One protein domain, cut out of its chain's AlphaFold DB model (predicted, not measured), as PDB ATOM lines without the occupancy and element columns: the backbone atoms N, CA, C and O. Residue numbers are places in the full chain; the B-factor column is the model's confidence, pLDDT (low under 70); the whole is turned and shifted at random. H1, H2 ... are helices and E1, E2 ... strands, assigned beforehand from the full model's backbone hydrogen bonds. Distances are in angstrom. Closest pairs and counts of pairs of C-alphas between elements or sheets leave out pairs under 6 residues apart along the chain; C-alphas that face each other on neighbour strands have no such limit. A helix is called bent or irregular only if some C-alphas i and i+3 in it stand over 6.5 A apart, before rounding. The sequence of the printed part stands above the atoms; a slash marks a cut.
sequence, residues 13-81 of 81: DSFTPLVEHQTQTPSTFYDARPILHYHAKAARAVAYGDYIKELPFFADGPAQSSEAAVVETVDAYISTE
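What this domain is: This is residues 13 to 81 of the 81 residues of an uncharacterized protein of Botryotinia fuckeliana (strain B05.10) (UniProt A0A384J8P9). Antiparallel strands E1 and E2 make a long, bent ribbon, with helix H1 at one end and helix H2 at the other; residues 23 to 30 stick out. The printed part has 69 residues, mixed in class, with named elements in the order H1, E1, H2, E2. It is an extended rod, 53 by 20 by 17 A, with radius of gyration of the C-alphas 17.3 A.

Where its parts are: H1, residues 18 to 23, begins at C-alpha (266.800, 407.035, 375.129). E1, residues 35 to 47, 26.9 A long, bends by 85 degrees at residue 42. H2 is residues 49 to 54. E2, residues 70 to 80, 27.9 A long, bends by 72 degrees at residue 73 and ends at C-alpha (263.567, 408.619, 384.574).

How they stand to each other: Across E1 and E2, N 40 and O 76 are within hydrogen-bond range, 3.0 A. The closest C-alphas of H1 and E1, Leu 18 and His 37, are 5.5 A apart. In H1 every O i to N i+4 pair is within range; in H2 0 of 2, with 2 of 3 O i to N i+3 pairs.

The domain as a whole: The printed part has no cut. Links H1 to E1 and H2 to E2 are long. Residues 59 to 68 are under pLDDT 70.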
ATOM      1  N   ASP A  13     264.288 395.273 378.712       92.19
ATOM      2  CA  ASP A  13     263.047 395.473 377.961       92.19
ATOM      3  C   ASP A  13     261.932 396.154 378.779       92.19
ATOM      4  O   ASP A  13     260.950 396.634 378.198       92.19
ATOM      5  N   SER A  14     262.096 396.281 380.103       91.94
ATOM      6  CA  SER A  14     261.208 397.090 380.942       91.94
ATOM      7  C   SER A  14     261.425 398.594 380.757       91.94
ATOM      8  O   SER A  14     260.641 399.381 381.283       91.94
ATOM      9  N   PHE A  15     262.451 399.002 380.002       92.81
ATOM     10  CA  PHE A  15     262.757 400.399 379.717       92.81
ATOM     11  C   PHE A  15     262.535 400.768 378.251       92.81
ATOM     12  O   PHE A  15     262.655 399.939 377.346       92.81
ATOM     13  N   THR A  16     262.297 402.055 378.016       91.62
ATOM     14  CA  THR A  16     262.405 402.664 376.688       91.62
ATOM     15  C   THR A  16     263.838 403.175 376.489       91.62
ATOM     16  O   THR A  16     264.293 404.001 377.286       91.62
ATOM     17  N   PRO A  17     264.581 402.737 375.456       91.00
ATOM     18  CA  PRO A  17     265.888 403.303 375.136       91.00
ATOM     19  C   PRO A  17     265.801 404.807 374.862       91.00
ATOM     20  O   PRO A  17     264.898 405.262 374.157       91.00
ATOM     21  N   LEU A  18     266.782 405.582 375.337       90.31
ATOM     22  CA  LEU A  18     266.800 407.035 375.129       90.31
ATOM     23  C   LEU A  18     266.674 407.438 373.650       90.31
ATOM     24  O   LEU A  18     265.956 408.380 373.334       90.31
ATOM     25  N   VAL A  19     267.331 406.707 372.743       89.62
ATOM     26  CA  VAL A  19     267.256 406.956 371.291       89.62
ATOM     27  C   VAL A  19     265.831 406.779 370.763       89.62
ATOM     28  O   VAL A  19     265.370 407.586 369.961       89.62
ATOM     29  N   GLU A  20     265.116 405.750 371.218       87.50
ATOM     30  CA  GLU A  20     263.723 405.516 370.825       87.50
ATOM     31  C   GLU A  20     262.824 406.645 371.341       87.50
ATOM     32  O   GLU A  20     262.081 407.250 370.572       87.50
ATOM     33  N   HIS A  21     262.977 407.010 372.615       85.94
ATOM     34  CA  HIS A  21     262.223 408.110 373.212       85.94
ATOM     35  C   HIS A  21     262.483 409.460 372.514       85.94
ATOM     36  O   HIS A  21     261.566 410.251 372.331       85.94
ATOM     37  N   GLN A  22     263.723 409.737 372.093       88.56
ATOM     38  CA  GLN A  22     264.091 410.997 371.433       88.56
ATOM     39  C   GLN A  22     263.701 411.070 369.949       88.56
ATOM     40  O   GLN A  22     263.725 412.157 369.371       88.56
ATOM     41  N   THR A  23     263.371 409.942 369.317       89.44
ATOM     42  CA  THR A  23     262.997 409.888 367.891       89.44
ATOM     43  C   THR A  23     261.489 409.882 367.666       89.44
ATOM     44  O   THR A  23     261.044 410.144 366.548       89.44
ATOM     45  N   GLN A  24     260.698 409.613 368.704       78.88
ATOM     46  CA  GLN A  24     259.245 409.547 368.618       78.88
ATOM     47  C   GLN A  24     258.597 410.717 369.354       78.88
ATOM     48  O   GLN A  24     258.975 411.060 370.469       78.88
ATOM     49  N   THR A  25     257.561 411.301 368.750       81.25
ATOM     50  CA  THR A  25     256.617 412.130 369.502       81.25
ATOM     51  C   THR A  25     255.789 411.192 370.379       81.25
ATOM     52  O   THR A  25     255.108 410.325 369.819       81.25
ATOM     53  N   PRO A  26     255.818 411.323 371.717       71.12
ATOM     54  CA  PRO A  26     255.054 410.438 372.584       71.12
ATOM     55  C   PRO A  26     253.563 410.533 372.254       71.12
ATOM     56  O   PRO A  26     253.007 411.629 372.167       71.12
ATOM     57  N   SER A  27     252.905 409.388 372.069       71.75
ATOM     58  CA  SER A  27     251.446 409.331 371.900       71.75
ATOM     59  C   SER A  27     250.704 409.604 373.214       71.75
ATOM     60  O   SER A  27     249.556 410.041 373.199       71.75
ATOM     61  N   THR A  28     251.373 409.372 374.346       70.12
ATOM     62  CA  THR A  28     250.918 409.650 375.709       70.12
ATOM     63  C   THR A  28     252.116 410.028 376.582       70.12
ATOM     64  O   THR A  28     253.228 409.555 376.351       70.12
ATOM     65  N   PHE A  29     251.883 410.873 377.586       68.31
ATOM     66  CA  PHE A  29     252.859 411.210 378.631       68.31
ATOM     67  C   PHE A  29     252.643 410.405 379.925       68.31
ATOM     68  O   PHE A  29     253.420 410.541 380.862       68.31
ATOM     69  N   TYR A  30     251.586 409.590 379.983       67.69
ATOM     70  CA  TYR A  30     251.190 408.792 381.147       67.69
ATOM     71  C   TYR A  30     251.350 407.298 380.849       67.69
ATOM     72  O   TYR A  30     251.182 406.886 379.699       67.69
ATOM     73  N   ASP A  31     251.660 406.510 381.884       69.88
ATOM     74  CA  ASP A  31     251.862 405.051 381.831       69.88
ATOM     75  C   ASP A  31     252.946 404.582 380.841       69.88
ATOM     76  O   ASP A  31     252.944 403.445 380.363       69.88
ATOM     77  N   ALA A  32     253.895 405.464 380.519       78.69
ATOM     78  CA  ALA A  32     255.038 405.119 379.689       78.69
ATOM     79  C   ALA A  32     256.055 404.289 380.486       78.69
ATOM     80  O   ALA A  32     256.245 404.477 381.686       78.69
ATOM     81  N   ARG A  33     256.748 403.374 379.799       88.50
ATOM     82  CA  ARG A  33     257.893 402.671 380.389       88.50
ATOM     83  C   ARG A  33     258.984 403.684 380.763       88.50
ATOM     84  O   ARG A  33     259.248 404.570 379.939       88.50
ATOM     85  N   PRO A  34     259.672 403.509 381.907       91.19
ATOM     86  CA  PRO A  34     260.778 404.372 382.299       91.19
ATOM     87  C   PRO A  34     261.824 404.485 381.191       91.19
ATOM     88  O   PRO A  34     262.121 403.517 380.481       91.19
ATOM     89  N   ILE A  35     262.399 405.670 381.036       91.88
ATOM     90  CA  ILE A  35     263.374 405.935 379.976       91.88
ATOM     91  C   ILE A  35     264.757 405.563 380.496       91.88
ATOM     92  O   ILE A  35     265.212 406.140 381.482       91.88
ATOM     93  N   LEU A  36     265.449 404.633 379.838       94.69
ATOM     94  CA  LEU A  36     266.823 404.268 380.180       94.69
ATOM     95  C   LEU A  36     267.798 405.254 379.535       94.69
ATOM     96  O   LEU A  36     268.020 405.226 378.321       94.69
ATOM     97  N   HIS A  37     268.407 406.101 380.361       94.25
ATOM     98  CA  HIS A  37     269.422 407.061 379.930       94.25
ATOM     99  C   HIS A  37     270.798 406.419 379.821       94.25
ATOM    100  O   HIS A  37     271.548 406.708 378.888       94.25
ATOM    101  N   TYR A  38     271.145 405.567 380.785       93.81
ATOM    102  CA  TYR A  38     272.459 404.950 380.837       93.81
ATOM    103  C   TYR A  38     272.415 403.612 381.568       93.81
ATOM    104  O   TYR A  38     271.719 403.456 382.568       93.81
ATOM    105  N   HIS A  39     273.184 402.656 381.053       94.88
ATOM    106  CA  HIS A  39     273.398 401.359 381.671       94.88
ATOM    107  C   HIS A  39     274.896 401.060 381.663       94.88
ATOM    108  O   HIS A  39     275.482 400.820 380.604       94.88
ATOM    109  N   ALA A  40     275.515 401.101 382.842       94.56
ATOM    110  CA  ALA A  40     276.902 400.698 383.021       94.56
ATOM    111  C   ALA A  40     276.952 399.274 383.557       94.56
ATOM    112  O   ALA A  40     276.413 398.997 384.627       94.56
ATOM    113  N   LYS A  41     277.650 398.404 382.830       93.94
ATOM    114  CA  LYS A  41     278.004 397.073 383.316       93.94
ATOM    115  C   LYS A  41     279.318 397.139 384.075       93.94
ATOM    116  O   LYS A  41     280.243 397.807 383.605       93.94
ATOM    117  N   ALA A  42     279.410 396.425 385.191       91.75
ATOM    118  CA  ALA A  42     280.620 396.371 386.016       91.75
ATOM    119  C   ALA A  42     281.165 397.762 386.426       91.75
ATOM    120  O   ALA A  42     282.372 398.019 386.414       91.75
ATOM    121  N   ALA A  43     280.264 398.675 386.784       92.19
ATOM    122  CA  ALA A  43     280.609 399.964 387.365       92.19
ATOM    123  C   ALA A  43     281.248 399.786 388.749       92.19
ATOM    124  O   ALA A  43     280.872 398.905 389.518       92.19
ATOM    125  N   ARG A  44     282.201 400.657 389.091       90.12
ATOM    126  CA  ARG A  44     282.829 400.663 390.418       90.12
ATOM    127  C   ARG A  44     282.032 401.554 391.365       90.12
ATOM    128  O   ARG A  44     282.060 402.776 391.214       90.12
ATOM    129  N   ALA A  45     281.368 400.952 392.342       86.25
ATOM    130  CA  ALA A  45     280.763 401.656 393.465       86.25
ATOM    131  C   ALA A  45     281.806 401.813 394.575       86.25
ATOM    132  O   ALA A  45     282.417 400.834 394.995       86.25
ATOM    133  N   VAL A  46     282.027 403.045 395.036       85.50
ATOM    134  CA  VAL A  46     282.974 403.351 396.115       85.50
ATOM    135  C   VAL A  46     282.213 404.020 397.246       85.50
ATOM    136  O   VAL A  46     281.569 405.045 397.023       85.50
ATOM    137  N   ALA A  47     282.290 403.452 398.444       81.69
ATOM    138  CA  ALA A  47     281.614 403.974 399.627       81.69
ATOM    139  C   ALA A  47     282.591 404.131 400.801       81.69
ATOM    140  O   ALA A  47     283.564 403.387 400.923       81.69
ATOM    141  N   TYR A  48     282.316 405.114 401.660       80.25
ATOM    142  CA  TYR A  48     283.131 405.457 402.826       80.25
ATOM    143  C   TYR A  48     282.275 405.481 404.095       80.25
ATOM    144  O   TYR A  48     281.135 405.949 404.074       80.25
ATOM    145  N   GLY A  49     282.868 405.063 405.214       72.81
ATOM    146  CA  GLY A  49     282.341 405.319 406.554       72.81
ATOM    147  C   GLY A  49     281.089 404.523 406.936       72.81
ATOM    148  O   GLY A  49     280.851 403.413 406.463       72.81
ATOM    149  N   ASP A  50     280.297 405.104 407.840       69.06
ATOM    150  CA  ASP A  50     279.199 404.417 408.532       69.06
ATOM    151  C   ASP A  50     277.974 404.116 407.652       69.06
ATOM    152  O   ASP A  50     277.219 403.191 407.956       69.06
ATOM    153  N   TYR A  51     277.805 404.831 406.533       67.88
ATOM    154  CA  TYR A  51     276.650 404.693 405.632       67.88
ATOM    155  C   TYR A  51     276.650 403.396 404.817       67.88
ATOM    156  O   TYR A  51     275.624 403.020 404.257       67.88
ATOM    157  N   ILE A  52     277.771 402.669 404.780       71.88
ATOM    158  CA  ILE A  52     277.861 401.362 404.110       71.88
ATOM    159  C   ILE A  52     276.847 400.371 404.703       71.88
ATOM    160  O   ILE A  52     276.284 399.559 403.975       71.88
ATOM    161  N   LYS A  53     276.547 400.478 406.007       68.25
ATOM    162  CA  LYS A  53     275.580 399.613 406.710       68.25
ATOM    163  C   LYS A  53     274.142 399.782 406.220       68.25
ATOM    164  O   LYS A  53     273.319 398.902 406.448       68.25
ATOM    165  N   GLU A  54     273.832 400.913 405.594       72.19
ATOM    166  CA  GLU A  54     272.487 401.239 405.114       72.19
ATOM    167  C   GLU A  54     272.265 400.786 403.664       72.19
ATOM    168  O   GLU A  54     271.142 400.834 403.160       72.19
ATOM    169  N   LEU A  55     273.321 400.333 402.982       76.19
ATOM    170  CA  LEU A  55     273.284 399.990 401.569       76.19
ATOM    171  C   LEU A  55     273.105 398.471 401.377       76.19
ATOM    172  O   LEU A  55     273.989 397.690 401.732       76.19
ATOM    173  N   PRO A  56     271.998 398.021 400.755       72.38
ATOM    174  CA  PRO A  56     271.624 396.604 400.693       72.38
ATOM    175  C   PRO A  56     272.546 395.728 399.827       72.38
ATOM    176  O   PRO A  56     272.442 394.507 399.874       72.38
ATOM    177  N   PHE A  57     273.440 396.328 399.038       71.44
ATOM    178  CA  PHE A  57     274.386 395.623 398.167       71.44
ATOM    179  C   PHE A  57     275.784 395.434 398.787       71.44
ATOM    180  O   PHE A  57     276.626 394.799 398.164       71.44
ATOM    181  N   PHE A  58     276.022 395.909 400.018       71.75
ATOM    182  CA  PHE A  58     277.229 395.612 400.810       71.75
ATOM    183  C   PHE A  58     276.902 394.607 401.933       71.75
ATOM    184  O   PHE A  58     277.079 394.884 403.120       71.75
ATOM    185  N   ALA A  59     276.353 393.446 401.559       56.09
ATOM    186  CA  ALA A  59     275.757 392.475 402.486       56.09
ATOM    187  C   ALA A  59     276.743 391.857 403.501       56.09
ATOM    188  O   ALA A  59     276.317 391.476 404.590       56.09
ATOM    189  N   ASP A  60     278.045 391.829 403.200       57.56
ATOM    190  CA  ASP A  60     279.086 391.371 404.136       57.56
ATOM    191  C   ASP A  60     279.423 392.412 405.230       57.56
ATOM    192  O   ASP A  60     280.294 392.192 406.075       57.56
ATOM    193  N   GLY A  61     278.684 393.528 405.267       54.09
ATOM    194  CA  GLY A  61     278.866 394.622 406.214       54.09
ATOM    195  C   GLY A  61     280.054 395.514 405.841       54.09
ATOM    196  O   GLY A  61     280.891 395.140 405.018       54.09
ATOM    197  N   PRO A  62     280.163 396.725 406.420       50.47
ATOM    198  CA  PRO A  62     281.374 397.514 406.254       50.47
ATOM    199  C   PRO A  62     282.558 396.669 406.710       50.47
ATOM    200  O   PRO A  62     282.521 396.098 407.805       50.47
ATOM    201  N   ALA A  63     283.614 396.629 405.896       51.03
ATOM    202  CA  ALA A  63     284.923 396.210 406.362       51.03
ATOM    203  C   ALA A  63     285.160 396.878 407.723       51.03
ATOM    204  O   ALA A  63     285.040 398.101 407.843       51.03
ATOM    205  N   GLN A  64     285.365 396.054 408.754       52.25
ATOM    206  CA  GLN A  64     285.509 396.480 410.142       52.25
ATOM    207  C   GLN A  64     286.378 397.734 410.212       52.25
ATOM    208  O   GLN A  64     287.554 397.681 409.868       52.25
ATOM    209  N   SER A  65     285.772 398.842 410.647       53.97
ATOM    210  CA  SER A  65     286.452 400.033 411.159       53.97
ATOM    211  C   SER A  65     287.749 400.372 410.419       53.97
ATOM    212  O   SER A  65     288.837 400.239 410.973       53.97
ATOM    213  N   SER A  66     287.653 400.798 409.164       56.09
ATOM    214  CA  SER A  66     288.819 401.293 408.442       56.09
ATOM    215  C   SER A  66     288.464 402.590 407.736       56.09
ATOM    216  O   SER A  66     287.431 402.681 407.082       56.09
ATOM    217  N   GLU A  67     289.339 403.590 407.832       62.56
ATOM    218  CA  GLU A  67     289.303 404.814 407.015       62.56
ATOM    219  C   GLU A  67     289.402 404.524 405.496       62.56
ATOM    220  O   GLU A  67     289.378 405.441 404.678       62.56
ATOM    221  N   ALA A  68     289.529 403.251 405.103       66.81
ATOM    222  CA  ALA A  68     289.598 402.795 403.727       66.81
ATOM    223  C   ALA A  68     288.212 402.687 403.064       66.81
ATOM    224  O   ALA A  68     287.237 402.222 403.653       66.81
ATOM    225  N   ALA A  69     288.152 403.076 401.790       75.94
ATOM    226  CA  ALA A  69     286.964 402.934 400.958       75.94
ATOM    227  C   ALA A  69     286.663 401.459 400.658       75.94
ATOM    228  O   ALA A  69     287.575 400.706 400.300       75.94
ATOM    229  N   VAL A  70     285.388 401.070 400.695       80.56
ATOM    230  CA  VAL A  70     284.941 399.784 400.141       80.56
ATOM    231  C   VAL A  70     284.624 399.986 398.663       80.56
ATOM    232  O   VAL A  70     283.965 400.959 398.290       80.56
ATOM    233  N   VAL A  71     285.130 399.084 397.821       84.19
ATOM    234  CA  VAL A  71     284.940 399.118 396.370       84.19
ATOM    235  C   VAL A  71     284.209 397.858 395.947       84.19
ATOM    236  O   VAL A  71     284.750 396.768 396.096       84.19
ATOM    237  N   GLU A  72     283.041 398.029 395.343       85.44
ATOM    238  CA  GLU A  72     282.247 396.937 394.786       85.44
ATOM    239  C   GLU A  72     282.021 397.124 393.289       85.44
ATOM    240  O   GLU A  72     282.047 398.241 392.762       85.44
ATOM    241  N   THR A  73     281.809 396.008 392.596       89.50
ATOM    242  CA  THR A  73     281.473 396.008 391.169       89.50
ATOM    243  C   THR A  73     279.978 395.768 391.012       89.50
ATOM    244  O   THR A  73     279.472 394.736 391.440       89.50
ATOM    245  N   VAL A  74     279.273 396.717 390.397       90.19
ATOM    246  CA  VAL A  74     277.809 396.712 390.278       90.19
ATOM    247  C   VAL A  74     277.362 397.019 388.854       90.19
ATOM    248  O   VAL A  74     278.080 397.666 388.093       90.19
ATOM    249  N   ASP A  75     276.144 396.618 388.507       92.62
ATOM    250  CA  ASP A  75     275.469 397.115 387.309       92.62
ATOM    251  C   ASP A  75     274.595 398.316 387.687       92.62
ATOM    252  O   ASP A  75     273.799 398.248 388.627       92.62
ATOM    253  N   ALA A  76     274.757 399.432 386.974       92.31
ATOM    254  CA  ALA A  76     274.070 400.686 387.270       92.31
ATOM    255  C   ALA A  76     273.094 401.057 386.151       92.31
ATOM    256  O   ALA A  76     273.485 401.160 384.987       92.31
ATOM    257  N   TYR A  77     271.841 401.310 386.531       93.81
ATOM    258  CA  TYR A  77     270.754 401.727 385.648       93.81
ATOM    259  C   TYR A  77     270.344 403.152 386.026       93.81
ATOM    260  O   TYR A  77     269.994 403.412 387.176       93.81
ATOM    261  N   ILE A  78     270.419 404.080 385.074       94.06
ATOM    262  CA  ILE A  78     269.999 405.471 385.256       94.06
ATOM    263  C   ILE A  78     268.769 405.668 384.382       94.06
ATOM    264  O   ILE A  78     268.875 405.675 383.150       94.06
ATOM    265  N   SER A  79     267.612 405.822 385.017       92.25
ATOM    266  CA  SER A  79     266.336 406.011 384.340       92.25
ATOM    267  C   SER A  79     265.534 407.169 384.919       92.25
ATOM    268  O   SER A  79     265.753 407.572 386.060       92.25
ATOM    269  N   THR A  80     264.599 407.679 384.121       88.62
ATOM    270  CA  THR A  80     263.567 408.619 384.574       88.62
ATOM    271  C   THR A  80     262.220 407.901 384.562       88.62
ATOM    272  O   THR A  80     261.903 407.237 383.570       88.62
ATOM    273  N   GLU A  81     261.481 408.015 385.666       71.75
ATOM    274  CA  GLU A  81     260.076 407.598 385.808       71.75
ATOM    275  C   GLU A  81     259.136 408.794 385.639       71.75
ATOM    276  O   GLU A  81     259.512 409.903 386.092       71.75
TER     277      GLU A  81